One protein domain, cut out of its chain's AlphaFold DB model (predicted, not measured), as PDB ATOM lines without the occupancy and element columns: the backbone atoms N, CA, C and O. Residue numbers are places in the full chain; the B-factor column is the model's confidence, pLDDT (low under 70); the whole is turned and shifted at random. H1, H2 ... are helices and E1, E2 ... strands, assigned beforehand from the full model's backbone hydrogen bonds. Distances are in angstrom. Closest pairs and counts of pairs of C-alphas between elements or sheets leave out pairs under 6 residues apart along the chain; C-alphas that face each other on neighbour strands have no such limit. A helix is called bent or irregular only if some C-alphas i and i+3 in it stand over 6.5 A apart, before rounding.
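AT A GLANCE: This is residues 11 to 108 of the 251 residues of the protein "Mrr_cat domain-containing protein" of Alphaproteobacteria bacterium (UniProt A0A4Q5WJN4). A long, strongly twisted sheet of three strands, with E2 and E3 sharply bent, has three short helices set round it: H1 grazes it near the later part of E2, while H2 and H3 lie together near E1, well away from H1. A long stretch with no named element, residues 66 to 80, leads from E3 to H2. The printed part has 98 residues, with the order H1, E1, E2, E3, H2, H3 and the sheet order E1, E2, E3, all antiparallel. The class is mixed, helices and strands; the whole is compact, with a radius of gyration of the C-alphas of 13.9 A and spans of 40 by 30 by 24 A.

IN THESE COORDINATES: E2, residues 36 to 48, is the longest strand at 29.5 A and bends by 87 degrees at residue 44. E1, residues 27 to 33, is 19.4 A long. E3, residues 56 to 65, is 21.9 A long and bends by 84 degrees at residue 62. H1, residues 11 to 22, begins at C-alpha 11, (147.489, 103.308, 171.087), and is 16.2 A long. H2, residues 81 to 88, is 12.0 A long and only just irregular: C-alphas 85 and 88 are 6.51 A apart. H3, residues 99 to 106, is 10.8 A long and ends at C-alpha 106, (138.151, 128.174, 183.635).

HOW THE PARTS SIT: E1, E2 and E3 form a meander, each strand the antiparallel neighbour of the one before. In the hairpin of E1 and E2, at 131 degrees, N 29 and O 40 are within hydrogen-bond range at 2.8 A. In the hairpin of E2 and E3, at 142 degrees, N 43 and O 59 are within range at 2.8 A, and N 57 and O 47 at 3.0 A. H3 is on the sheet, at a height over the sheet of 9.4 A, from a local plane of only just enough C-alphas, 6. H3 is over E1, and only just not over E2, on which 2 of its 8 C-alphas fall; it runs across the strands, at 65 degrees to E1 on the local plane. H2 only grazes the sheet, with residues 83 to 87; its closest C-alphas to E1 are those of Arg 87 and Phe 32, 7.1 A. H2 and H3 are close but not clearly touching, with the closest C-alphas, those of Ile 83 and Tyr 102, 7.1 A apart; they run opposite ways at a steep tilt of 69.9 degrees, only just short of about perpendicular. H1 only grazes the sheet, with residues 19 to 22; its closest C-alphas to E2 are those of Tyr 21 and Ile 46, 7.7 A. H1 is apart from H2 and H3. In H1 and H3 every O i to N i+4 pair is within hydrogen-bond range; in H2 1 of 4 is, beside 3 of 5 O i to N i+3 pairs.

THE WHOLE: The two C-alphas farthest apart are those of Lys 50 and Thr 78, 40.8 A. The printed part has no cut, and the link from E3 to H2, 15 residues, is long. The mean pLDDT of the printed part is 75.1; 29 residues are under 70, namely 11 to 17, 22, 24 to 26, 81 to 82 and 84 to 99.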
ATOM      1  N   ALA A  11     148.928 103.232 170.830       61.12
ATOM      2  CA  ALA A  11     147.489 103.308 171.087       61.12
ATOM      3  C   ALA A  11     147.051 104.713 171.540       61.12
ATOM      4  O   ALA A  11     145.999 105.196 171.122       61.12
ATOM      5  N   HIS A  12     147.874 105.388 172.352       61.09
ATOM      6  CA  HIS A  12     147.620 106.764 172.781       61.09
ATOM      7  C   HIS A  12     147.657 107.744 171.599       61.09
ATOM      8  O   HIS A  12     146.701 108.488 171.402       61.09
ATOM      9  N   LEU A  13     148.687 107.652 170.750       61.84
ATOM     10  CA  LEU A  13     148.817 108.447 169.520       61.84
ATOM     11  C   LEU A  13     147.649 108.224 168.545       61.84
ATOM     12  O   LEU A  13     147.154 109.171 167.938       61.84
ATOM     13  N   ALA A  14     147.184 106.980 168.393       65.44
ATOM     14  CA  ALA A  14     146.027 106.670 167.554       65.44
ATOM     15  C   ALA A  14     144.727 107.292 168.100       65.44
ATOM     16  O   ALA A  14     143.891 107.750 167.319       65.44
ATOM     17  N   GLY A  15     144.576 107.341 169.428       65.44
ATOM     18  CA  GLY A  15     143.480 108.035 170.105       65.44
ATOM     19  C   GLY A  15     143.515 109.545 169.872       65.44
ATOM     20  O   GLY A  15     142.526 110.105 169.411       65.44
ATOM     21  N   GLU A  16     144.667 110.185 170.086       66.75
ATOM     22  CA  GLU A  16     144.850 111.625 169.841       66.75
ATOM     23  C   GLU A  16     144.584 112.005 168.380       66.75
ATOM     24  O   GLU A  16     143.954 113.025 168.093       66.75
ATOM     25  N   LEU A  17     145.033 111.166 167.442       69.38
ATOM     26  CA  LEU A  17     144.802 111.379 166.020       69.38
ATOM     27  C   LEU A  17     143.314 111.251 165.681       69.38
ATOM     28  O   LEU A  17     142.781 112.099 164.970       69.38
ATOM     29  N   LYS A  18     142.633 110.226 166.203       72.25
ATOM     30  CA  LYS A  18     141.182 110.074 166.042       72.25
ATOM     31  C   LYS A  18     140.456 111.300 166.595       72.25
ATOM     32  O   LYS A  18     139.691 111.916 165.861       72.25
ATOM     33  N   ASP A  19     140.766 111.697 167.824       72.31
ATOM     34  CA  ASP A  19     140.150 112.838 168.500       72.31
ATOM     35  C   ASP A  19     140.365 114.151 167.733       72.31
ATOM     36  O   ASP A  19     139.433 114.947 167.590       72.31
ATOM     37  N   PHE A  20     141.548 114.349 167.141       72.00
ATOM     38  CA  PHE A  20     141.811 115.488 166.260       72.00
ATOM     39  C   PHE A  20     140.816 115.570 165.095       72.00
ATOM     40  O   PHE A  20     140.317 116.664 164.817       72.00
ATOM     41  N   TYR A  21     140.503 114.440 164.450       72.94
ATOM     42  CA  TYR A  21     139.588 114.389 163.304       72.94
ATOM     43  C   TYR A  21     138.106 114.309 163.680       72.94
ATOM     44  O   TYR A  21     137.270 114.711 162.873       72.94
ATOM     45  N   THR A  22     137.763 113.779 164.857       69.62
ATOM     46  CA  THR A  22     136.366 113.465 165.203       69.62
ATOM     47  C   THR A  22     135.731 114.408 166.222       69.62
ATOM     48  O   THR A  22     134.505 114.459 166.295       69.62
ATOM     49  N   LEU A  23     136.511 115.140 167.028       71.75
ATOM     50  CA  LEU A  23     135.945 116.036 168.045       71.75
ATOM     51  C   LEU A  23     135.405 117.330 167.421       71.75
ATOM     52  O   LEU A  23     136.126 118.027 166.710       71.75
ATOM     53  N   GLY A  24     134.156 117.674 167.747       66.38
ATOM     54  CA  GLY A  24     133.454 118.868 167.261       66.38
ATOM     55  C   GLY A  24     133.898 120.190 167.906       66.38
ATOM     56  O   GLY A  24     135.001 120.301 168.442       66.38
ATOM     57  N   SER A  25     133.019 121.198 167.854       66.56
ATOM     58  CA  SER A  25     133.251 122.576 168.331       66.56
ATOM     59  C   SER A  25     133.325 122.739 169.854       66.56
ATOM     60  O   SER A  25     133.709 123.797 170.328       66.56
ATOM     61  N   GLU A  26     133.002 121.699 170.624       66.38
ATOM     62  CA  GLU A  26     133.074 121.687 172.096       66.38
ATOM     63  C   GLU A  26     134.450 121.215 172.614       66.38
ATOM     64  O   GLU A  26     134.620 120.875 173.787       66.38
ATOM     65  N   CYS A  27     135.448 121.116 171.731       74.06
ATOM     66  CA  CYS A  27     136.753 120.563 172.067       74.06
ATOM     67  C   CYS A  27     137.613 121.598 172.808       74.06
ATOM     68  O   CYS A  27     138.131 122.535 172.202       74.06
ATOM     69  N   LEU A  28     137.780 121.414 174.119       78.12
ATOM     70  CA  LEU A  28     138.703 122.197 174.938       78.12
ATOM     71  C   LEU A  28     140.132 121.671 174.783       78.12
ATOM     72  O   LEU A  28     140.426 120.530 175.134       78.12
ATOM     73  N   TRP A  29     141.034 122.526 174.318       81.25
ATOM     74  CA  TRP A  29     142.468 122.280 174.333       81.25
ATOM     75  C   TRP A  29     143.107 122.965 175.523       81.25
ATOM     76  O   TRP A  29     142.762 124.098 175.859       81.25
ATOM     77  N   VAL A  30     144.072 122.284 176.135       79.69
ATOM     78  CA  VAL A  30     144.854 122.817 177.247       79.69
ATOM     79  C   VAL A  30     146.333 122.564 177.020       79.69
ATOM     80  O   VAL A  30     146.731 121.526 176.498       79.69
ATOM     81  N   THR A  31     147.164 123.522 177.410       80.69
ATOM     82  CA  THR A  31     148.620 123.377 177.383       80.69
ATOM     83  C   THR A  31     149.259 124.195 178.496       80.69
ATOM     84  O   THR A  31     148.657 125.131 179.020       80.69
ATOM     85  N   PHE A  32     150.487 123.850 178.871       80.75
ATOM     86  CA  PHE A  32     151.267 124.600 179.849       80.75
ATOM     87  C   PHE A  32     152.455 125.267 179.170       80.75
ATOM     88  O   PHE A  32     153.287 124.599 178.558       80.75
ATOM     89  N   HIS A  33     152.575 126.581 179.327       82.50
ATOM     90  CA  HIS A  33     153.685 127.349 178.769       82.50
ATOM     91  C   HIS A  33     154.106 128.454 179.743       82.50
ATOM     92  O   HIS A  33     153.264 129.144 180.308       82.50
ATOM     93  N   ARG A  34     155.421 128.600 179.979       82.81
ATOM     94  CA  ARG A  34     156.015 129.609 180.888       82.81
ATOM     95  C   ARG A  34     155.313 129.727 182.256       82.81
ATOM     96  O   ARG A  34     155.061 130.822 182.739       82.81
ATOM     97  N   GLY A  35     154.981 128.591 182.871       82.25
ATOM     98  CA  GLY A  35     154.353 128.563 184.198       82.25
ATOM     99  C   GLY A  35     152.862 128.911 184.216       82.25
ATOM    100  O   GLY A  35     152.293 129.057 185.291       82.25
ATOM    101  N   ARG A  36     152.198 129.008 183.060       86.69
ATOM    102  CA  ARG A  36     150.752 129.251 182.977       86.69
ATOM    103  C   ARG A  36     150.040 128.134 182.238       86.69
ATOM    104  O   ARG A  36     150.598 127.540 181.312       86.69
ATOM    105  N   LEU A  37     148.807 127.876 182.651       86.69
ATOM    106  CA  LEU A  37     147.858 127.085 181.885       86.69
ATOM    107  C   LEU A  37     147.248 127.978 180.801       86.69
ATOM    108  O   LEU A  37     146.730 129.054 181.093       86.69
ATOM    109  N   TYR A  38     147.306 127.510 179.563       86.75
ATOM    110  CA  TYR A  38     146.613 128.091 178.426       86.75
ATOM    111  C   TYR A  38     145.495 127.156 178.004       86.75
ATOM    112  O   TYR A  38     145.691 125.940 177.949       86.75
ATOM    113  N   TRP A  39     144.346 127.725 177.672       86.88
ATOM    114  CA  TRP A  39     143.213 126.983 177.150       86.88
ATOM    115  C   TRP A  39     142.622 127.667 175.922       86.88
ATOM    116  O   TRP A  39     142.775 128.875 175.730       86.88
ATOM    117  N   ALA A  40     141.988 126.876 175.065       86.62
ATOM    118  CA  ALA A  40     141.295 127.358 173.882       86.62
ATOM    119  C   ALA A  40     140.204 126.367 173.473       86.62
ATOM    120  O   ALA A  40     140.351 125.165 173.682       86.62
ATOM    121  N   ILE A  41     139.136 126.855 172.851       83.12
ATOM    122  CA  ILE A  41     138.140 125.993 172.212       83.12
ATOM    123  C   ILE A  41     138.541 125.809 170.745       83.12
ATOM    124  O   ILE A  41     138.793 126.788 170.040       83.12
ATOM    125  N   ALA A  42     138.670 124.565 170.293       81.31
ATOM    126  CA  ALA A  42     139.072 124.241 168.929       81.31
ATOM    127  C   ALA A  42     137.860 124.183 167.993       81.31
ATOM    128  O   ALA A  42     136.871 123.503 168.270       81.31
ATOM    129  N   THR A  43     137.960 124.834 166.835       81.00
ATOM    130  CA  THR A  43     136.934 124.753 165.793       81.00
ATOM    131  C   THR A  43     137.000 123.384 165.101       81.00
ATOM    132  O   THR A  43     138.064 122.749 165.107       81.00
ATOM    133  N   PRO A  44     135.883 122.853 164.574       77.50
ATOM    134  CA  PRO A  44     135.854 121.518 163.975       77.50
ATOM    135  C   PRO A  44     136.585 121.446 162.623       77.50
ATOM    136  O   PRO A  44     136.956 120.360 162.185       77.50
ATOM    137  N   GLU A  45     136.818 122.578 161.955       81.50
ATOM    138  CA  GLU A  45     137.418 122.613 160.624       81.50
ATOM    139  C   GLU A  45     138.915 122.300 160.655       81.50
ATOM    140  O   GLU A  45     139.706 122.900 161.392       81.50
ATOM    141  N   ILE A  46     139.321 121.394 159.768       82.75
ATOM    142  CA  ILE A  46     140.716 121.007 159.593       82.75
ATOM    143  C   ILE A  46     141.231 121.663 158.322       82.75
ATOM    144  O   ILE A  46     140.783 121.371 157.216       82.75
ATOM    145  N   SER A  47     142.211 122.542 158.493       82.56
ATOM    146  CA  SER A  47     142.963 123.107 157.379       82.56
ATOM    147  C   SER A  47     144.110 122.175 156.999       82.56
ATOM    148  O   SER A  47     144.820 121.675 157.876       82.56
ATOM    149  N   PHE A  48     144.281 121.949 155.696       85.38
ATOM    150  CA  PHE A  48     145.414 121.229 155.130       85.38
ATOM    151  C   PHE A  48     146.263 122.179 154.286       85.38
ATOM    152  O   PHE A  48     145.754 122.828 153.375       85.38
ATOM    153  N   ASP A  49     147.554 122.233 154.584       84.19
ATOM    154  CA  ASP A  49     148.554 122.986 153.839       84.19
ATOM    155  C   ASP A  49     149.822 122.140 153.727       84.19
ATOM    156  O   ASP A  49     150.556 121.952 154.694       84.19
ATOM    157  N   LYS A  50     150.076 121.618 152.526       82.44
ATOM    158  CA  LYS A  50     151.220 120.744 152.230       82.44
ATOM    159  C   LYS A  50     152.585 121.408 152.446       82.44
ATOM    160  O   LYS A  50     153.574 120.694 152.549       82.44
ATOM    161  N   ASN A  51     152.636 122.740 152.483       85.81
ATOM    162  CA  ASN A  51     153.871 123.506 152.637       85.81
ATOM    163  C   ASN A  51     154.095 123.974 154.086       85.81
ATOM    164  O   ASN A  51     155.092 124.636 154.365       85.81
ATOM    165  N   ALA A  52     153.172 123.665 155.001       79.19
ATOM    166  CA  ALA A  52     153.273 124.028 156.405       79.19
ATOM    167  C   ALA A  52     153.707 122.844 157.276       79.19
ATOM    168  O   ALA A  52     153.355 121.696 157.012       79.19
ATOM    169  N   GLU A  53     154.393 123.143 158.376       72.88
ATOM    170  CA  GLU A  53     154.752 122.163 159.398       72.88
ATOM    171  C   GLU A  53     154.098 122.551 160.742       72.88
ATOM    172  O   GLU A  53     154.419 123.608 161.294       72.88
ATOM    173  N   PRO A  54     153.132 121.767 161.265       74.50
ATOM    174  CA  PRO A  54     152.515 120.582 160.662       74.50
ATOM    175  C   PRO A  54     151.525 120.929 159.523       74.50
ATOM    176  O   PRO A  54     150.882 121.985 159.561       74.50
ATOM    177  N   PRO A  55     151.319 120.014 158.554       76.62
ATOM    178  CA  PRO A  55     150.502 120.270 157.364       76.62
ATOM    179  C   PRO A  55     148.997 120.236 157.635       76.62
ATOM    180  O   PRO A  55     148.201 120.586 156.769       76.62
ATOM    181  N   ARG A  56     148.579 119.785 158.821       80.44
ATOM    182  CA  ARG A  56     147.178 119.769 159.252       80.44
ATOM    183  C   ARG A  56     147.034 120.529 160.548       80.44
ATOM    184  O   ARG A  56     147.767 120.268 161.500       80.44
ATOM    185  N   ARG A  57     146.088 121.463 160.584       80.75
ATOM    186  CA  ARG A  57     145.846 122.325 161.745       80.75
ATOM    187  C   ARG A  57     144.357 122.571 161.922       80.75
ATOM    188  O   ARG A  57     143.660 122.845 160.943       80.75
ATOM    189  N   ARG A  58     143.901 122.535 163.173       81.19
ATOM    190  CA  ARG A  58     142.607 123.093 163.580       81.19
ATOM    191  C   ARG A  58     142.830 124.480 164.155       81.19
ATOM    192  O   ARG A  58     143.856 124.733 164.793       81.19
ATOM    193  N   ARG A  59     141.896 125.385 163.884       81.88
ATOM    194  CA  ARG A  59     141.925 126.734 164.453       81.88
ATOM    195  C   ARG A  59     141.277 126.718 165.830       81.88
ATOM    196  O   ARG A  59     140.524 125.807 166.161       81.88
ATOM    197  N   THR A  60     141.571 127.733 166.629       83.19
ATOM    198  CA  THR A  60     140.867 127.975 167.887       83.19
ATOM    199  C   THR A  60     139.880 129.121 167.715       83.19
ATOM    200  O   THR A  60     140.162 130.096 167.014       83.19
ATOM    201  N   SER A  61     138.713 129.022 168.346       78.88
ATOM    202  CA  SER A  61     137.759 130.124 168.419       78.88
ATOM    203  C   SER A  61     138.263 131.132 169.454       78.88
ATOM    204  O   SER A  61     138.143 130.906 170.655       78.88
ATOM    205  N   GLY A  62     138.868 132.226 168.990       79.38
ATOM    206  CA  GLY A  62     139.308 133.328 169.855       79.38
ATOM    207  C   GLY A  62     140.745 133.240 170.384       79.38
ATOM    208  O   GLY A  62     141.144 134.090 171.173       79.38
ATOM    209  N   GLY A  63     141.550 132.276 169.924       85.94
ATOM    210  CA  GLY A  63     142.954 132.159 170.337       85.94
ATOM    211  C   GLY A  63     143.150 131.429 171.670       85.94
ATOM    212  O   GLY A  63     142.239 130.794 172.190       85.94
ATOM    213  N   TRP A  64     144.380 131.466 172.188       87.75
ATOM    214  CA  TRP A  64     144.744 130.859 173.471       87.75
ATOM    215  C   TRP A  64     144.620 131.870 174.609       87.75
ATOM    216  O   TRP A  64     145.166 132.969 174.524       87.75
ATOM    217  N   ILE A  65     143.962 131.467 175.692       89.31
ATOM    218  CA  ILE A  65     143.663 132.301 176.859       89.31
ATOM    219  C   ILE A  65     144.386 131.721 178.079       89.31
ATOM    220  O   ILE A  65     144.401 130.509 178.268       89.31
ATOM    221  N   SER A  66     144.997 132.571 178.911       89.62
ATOM    222  CA  SER A  66     145.721 132.152 180.129       89.62
ATOM    223  C   SER A  66     145.084 132.639 181.434       89.62
ATOM    224  O   SER A  66     145.753 132.725 182.467       89.62
ATOM    225  N   THR A  67     143.822 133.039 181.375       89.25
ATOM    226  CA  THR A  67     143.021 133.492 182.515       89.25
ATOM    227  C   THR A  67     141.751 132.665 182.604       89.25
ATOM    228  O   THR A  67     141.345 132.045 181.622       89.25
ATOM    229  N   ASP A  68     141.110 132.653 183.764       87.81
ATOM    230  CA  ASP A  68     139.712 132.238 183.847       87.81
ATOM    231  C   ASP A  68     138.782 133.296 183.212       87.81
ATOM    232  O   ASP A  68     139.234 134.351 182.741       87.81
ATOM    233  N   VAL A  69     137.476 133.015 183.185       86.06
ATOM    234  CA  VAL A  69     136.445 133.945 182.685       86.06
ATOM    235  C   VAL A  69     136.350 135.233 183.509       86.06
ATOM    236  O   VAL A  69     135.863 136.238 183.000       86.06
ATOM    237  N   SER A  70     136.841 135.226 184.751       85.50
ATOM    238  CA  SER A  70     136.903 136.401 185.630       85.50
ATOM    239  C   SER A  70     138.177 137.234 185.427       85.50
ATOM    240  O   SER A  70     138.373 138.241 186.106       85.50
ATOM    241  N   GLY A  71     139.066 136.827 184.515       85.38
ATOM    242  CA  GLY A  71     140.334 137.505 184.238       85.38
ATOM    243  C   GLY A  71     141.474 137.147 185.198       85.38
ATOM    244  O   GLY A  71     142.565 137.711 185.086       85.38
ATOM    245  N   LYS A  72     141.280 136.199 186.120       86.81
ATOM    246  CA  LYS A  72     142.327 135.754 187.044       86.81
ATOM    247  C   LYS A  72     143.353 134.888 186.301       86.81
ATOM    248  O   LYS A  72     142.962 133.932 185.629       86.81
ATOM    249  N   PRO A  73     144.665 135.160 186.429       88.69
ATOM    250  CA  PRO A  73     145.701 134.338 185.807       88.69
ATOM    251  C   PRO A  73     145.661 132.879 186.277       88.69
ATOM    252  O   PRO A  73     145.609 132.604 187.477       88.69
ATOM    253  N   LEU A  74     145.757 131.941 185.332       87.19
ATOM    254  CA  LEU A  74     145.826 130.505 185.612       87.19
ATOM    255  C   LEU A  74     147.284 130.078 185.830       87.19
ATOM    256  O   LEU A  74     147.913 129.445 184.975       87.19
ATOM    257  N   ASP A  75     147.838 130.486 186.971       85.38
ATOM    258  CA  ASP A  75     149.231 130.229 187.340       85.38
ATOM    259  C   ASP A  75     149.428 128.799 187.855       85.38
ATOM    260  O   ASP A  75     148.788 128.383 188.823       85.38
ATOM    261  N   HIS A  76     150.370 128.077 187.247       79.50
ATOM    262  CA  HIS A  76     150.746 126.710 187.595       79.50
ATOM    263  C   HIS A  76     150.974 126.488 189.096       79.50
ATOM    264  O   HIS A  76     150.568 125.444 189.605       79.50
ATOM    265  N   PHE A  77     151.598 127.433 189.803       74.25
ATOM    266  CA  PHE A  77     151.902 127.292 191.233       74.25
ATOM    267  C   PHE A  77     150.654 127.299 192.119       74.25
ATOM    268  O   PHE A  77     150.706 126.856 193.263       74.25
ATOM    269  N   THR A  78     149.531 127.776 191.588       74.31
ATOM    270  CA  THR A  78     148.249 127.848 192.302       74.31
ATOM    271  C   THR A  78     147.276 126.740 191.901       74.31
ATOM    272  O   THR A  78     146.256 126.541 192.563       74.31
ATOM    273  N   LEU A  79     147.570 126.005 190.823       80.38
ATOM    274  CA  LEU A  79     146.707 124.938 190.332       80.38
ATOM    275  C   LEU A  79     146.906 123.652 191.133       80.38
ATOM    276  O   LEU A  79     148.022 123.267 191.474       80.38
ATOM    277  N   SER A  80     145.805 122.941 191.383       72.62
ATOM    278  CA  SER A  80     145.860 121.649 192.073       72.62
ATOM    279  C   SER A  80     146.713 120.631 191.308       72.62
ATOM    280  O   SER A  80     146.719 120.610 190.073       72.62
ATOM    281  N   SER A  81     147.355 119.716 192.036       67.50
ATOM    282  CA  SER A  81     148.138 118.618 191.452       67.50
ATOM    283  C   SER A  81     147.335 117.766 190.462       67.50
ATOM    284  O   SER A  81     147.873 117.324 189.455       67.50
ATOM    285  N   ALA A  82     146.025 117.614 190.671       68.25
ATOM    286  CA  ALA A  82     145.127 116.919 189.744       68.25
ATOM    287  C   ALA A  82     145.033 117.577 188.348       68.25
ATOM    288  O   ALA A  82     144.648 116.919 187.387       68.25
ATOM    289  N   ILE A  83     145.358 118.868 188.237       70.94
ATOM    290  CA  ILE A  83     145.384 119.644 186.986       70.94
ATOM    291  C   ILE A  83     146.808 119.686 186.412       70.94
ATOM    292  O   ILE A  83     146.996 119.690 185.197       70.94
ATOM    293  N   THR A  84     147.836 119.689 187.261       67.12
ATOM    294  CA  THR A  84     149.233 119.729 186.804       67.12
ATOM    295  C   THR A  84     149.803 118.346 186.474       67.12
ATOM    296  O   THR A  84     150.742 118.267 185.688       67.12
ATOM    297  N   GLN A  85     149.222 117.247 186.965       63.84
ATOM    298  CA  GLN A  85     149.640 115.874 186.630       63.84
ATOM    299  C   GLN A  85     149.434 115.522 185.147       63.84
ATOM    300  O   GLN A  85     150.241 114.795 184.572       63.84
ATOM    301  N   THR A  86     148.434 116.113 184.481       59.19
ATOM    302  CA  THR A  86     148.209 115.948 183.030       59.19
ATOM    303  C   THR A  86     149.342 116.546 182.182       59.19
ATOM    304  O   THR A  86     149.414 116.305 180.986       59.19
ATOM    305  N   ARG A  87     150.276 117.296 182.781       51.66
ATOM    306  CA  ARG A  87     151.431 117.901 182.099       51.66
ATOM    307  C   ARG A  87     152.380 116.881 181.465       51.66
ATOM    308  O   ARG A  87     153.128 117.239 180.560       51.66
ATOM    309  N   MET A  88     152.387 115.637 181.947       47.59
ATOM    310  CA  MET A  88     153.204 114.577 181.345       47.59
ATOM    311  C   MET A  88     152.573 113.963 180.089       47.59
ATOM    312  O   MET A  88     153.274 113.268 179.355       47.59
ATOM    313  N   ALA A  89     151.296 114.244 179.808       53.75
ATOM    314  CA  ALA A  89     150.694 113.907 178.528       53.75
ATOM    315  C   ALA A  89     151.280 114.840 177.457       53.75
ATOM    316  O   ALA A  89     151.061 116.052 177.458       53.75
ATOM    317  N   ARG A  90     152.112 114.281 176.575       44.53
ATOM    318  CA  ARG A  90     152.715 115.012 175.457       44.53
ATOM    319  C   ARG A  90     151.712 115.066 174.303       44.53
ATOM    320  O   ARG A  90     151.859 114.315 173.353       44.53
ATOM    321  N   GLY A  91     150.731 115.959 174.392       51.84
ATOM    322  CA  GLY A  91     149.734 116.164 173.341       51.84
ATOM    323  C   GLY A  91     148.729 117.261 173.691       51.84
ATOM    324  O   GLY A  91     148.393 117.464 174.855       51.84
ATOM    325  N   THR A  92     148.265 118.014 172.690       52.56
ATOM    326  CA  THR A  92     147.310 119.134 172.846       52.56
ATOM    327  C   THR A  92     145.864 118.683 173.058       52.56
ATOM    328  O   THR A  92     145.023 119.499 173.437       52.56
ATOM    329  N   ILE A  93     145.567 117.403 172.817       57.72
ATOM    330  CA  ILE A  93     144.212 116.840 172.799       57.72
ATOM    331  C   ILE A  93     144.147 115.739 173.844       57.72
ATOM    332  O   ILE A  93     144.199 114.551 173.556       57.72
ATOM    333  N   CYS A  94     144.082 116.159 175.097       54.31
ATOM    334  CA  CYS A  94     143.786 115.249 176.186       54.31
ATOM    335  C   CYS A  94     142.282 115.321 176.460       54.31
ATOM    336  O   CYS A  94     141.737 116.418 176.544       54.31
ATOM    337  N   GLN A  95     141.622 114.181 176.672       58.38
ATOM    338  CA  GLN A  95     140.468 114.111 177.570       58.38
ATOM    339  C   GLN A  95     141.024 113.776 178.958       58.38
ATOM    340  O   GLN A  95     141.175 112.595 179.285       58.38
ATOM    341  N   PRO A  96     141.424 114.762 179.784       56.84
ATOM    342  CA  PRO A  96     142.007 114.445 181.072       56.84
ATOM    343  C   PRO A  96     140.923 113.773 181.916       56.84
ATOM    344  O   PRO A  96     139.773 114.216 181.916       56.84
ATOM    345  N   GLN A  97     141.283 112.777 182.725       55.41
ATOM    346  CA  GLN A  97     140.368 112.216 183.733       55.41
ATOM    347  C   GLN A  97     139.778 113.317 184.648       55.41
ATOM    348  O   GLN A  97     138.694 113.171 185.205       55.41
ATOM    349  N   ALA A  98     140.463 114.465 184.742       61.72
ATOM    350  CA  ALA A  98     140.059 115.665 185.460       61.72
ATOM    351  C   ALA A  98     139.366 116.752 184.600       61.72
ATOM    352  O   ALA A  98     139.324 117.901 185.035       61.72
ATOM    353  N   TRP A  99     138.816 116.453 183.413       68.88
ATOM    354  CA  TRP A  99     138.232 117.457 182.494       68.88
ATOM    355  C   TRP A  99     137.233 118.415 183.166       68.88
ATOM    356  O   TRP A  99     137.286 119.624 182.949       68.88
ATOM    357  N   ARG A 100     136.383 117.900 184.067       70.94
ATOM    358  CA  ARG A 100     135.426 118.714 184.837       70.94
ATOM    359  C   ARG A 100     136.117 119.767 185.703       70.94
ATOM    360  O   ARG A 100     135.606 120.870 185.838       70.94
ATOM    361  N   LYS A 101     137.295 119.451 186.253       73.75
ATOM    362  CA  LYS A 101     138.083 120.390 187.064       73.75
ATOM    363  C   LYS A 101     138.665 121.523 186.217       73.75
ATOM    364  O   LYS A 101     138.717 122.643 186.707       73.75
ATOM    365  N   TYR A 102     139.054 121.265 184.964       76.25
ATOM    366  CA  TYR A 102     139.499 122.324 184.046       76.25
ATOM    367  C   TYR A 102     138.361 123.274 183.692       76.25
ATOM    368  O   TYR A 102     138.552 124.482 183.744       76.25
ATOM    369  N   ILE A 103     137.177 122.744 183.376       79.88
ATOM    370  CA  ILE A 103     136.013 123.577 183.050       79.88
ATOM    371  C   ILE A 103     135.595 124.422 184.250       79.88
ATOM    372  O   ILE A 103     135.432 125.626 184.102       79.88
ATOM    373  N   SER A 104     135.487 123.809 185.430       81.38
ATOM    374  CA  SER A 104     135.127 124.509 186.665       81.38
ATOM    375  C   SER A 104     136.136 125.614 187.007       81.38
ATOM    376  O   SER A 104     135.748 126.742 187.297       81.38
ATOM    377  N   LEU A 105     137.437 125.335 186.851       83.00
ATOM    378  CA  LEU A 105     138.505 126.324 187.007       83.00
ATOM    379  C   LEU A 105     138.385 127.479 185.998       83.00
ATOM    380  O   LEU A 105     138.448 128.638 186.393       83.00
ATOM    381  N   ILE A 106     138.230 127.171 184.707       84.19
ATOM    382  CA  ILE A 106     138.151 128.174 183.635       84.19
ATOM    383  C   ILE A 106     136.909 129.046 183.799       84.19
ATOM    384  O   ILE A 106     136.983 130.251 183.595       84.19
ATOM    385  N   ARG A 107     135.778 128.453 184.182       83.88
ATOM    386  CA  ARG A 107     134.515 129.162 184.411       83.88
ATOM    387  C   ARG A 107     134.464 129.905 185.743       83.88
ATOM    388  O   ARG A 107     133.438 130.513 186.032       83.88
ATOM    389  N   SER A 108     135.535 129.860 186.538       81.38
ATOM    390  CA  SER A 108     135.563 130.412 187.894       81.38
ATOM    391  C   SER A 108     134.382 129.917 188.740       81.38
ATOM    392  O   SER A 108     133.820 130.673 189.530       81.38
TER     393      SER A 108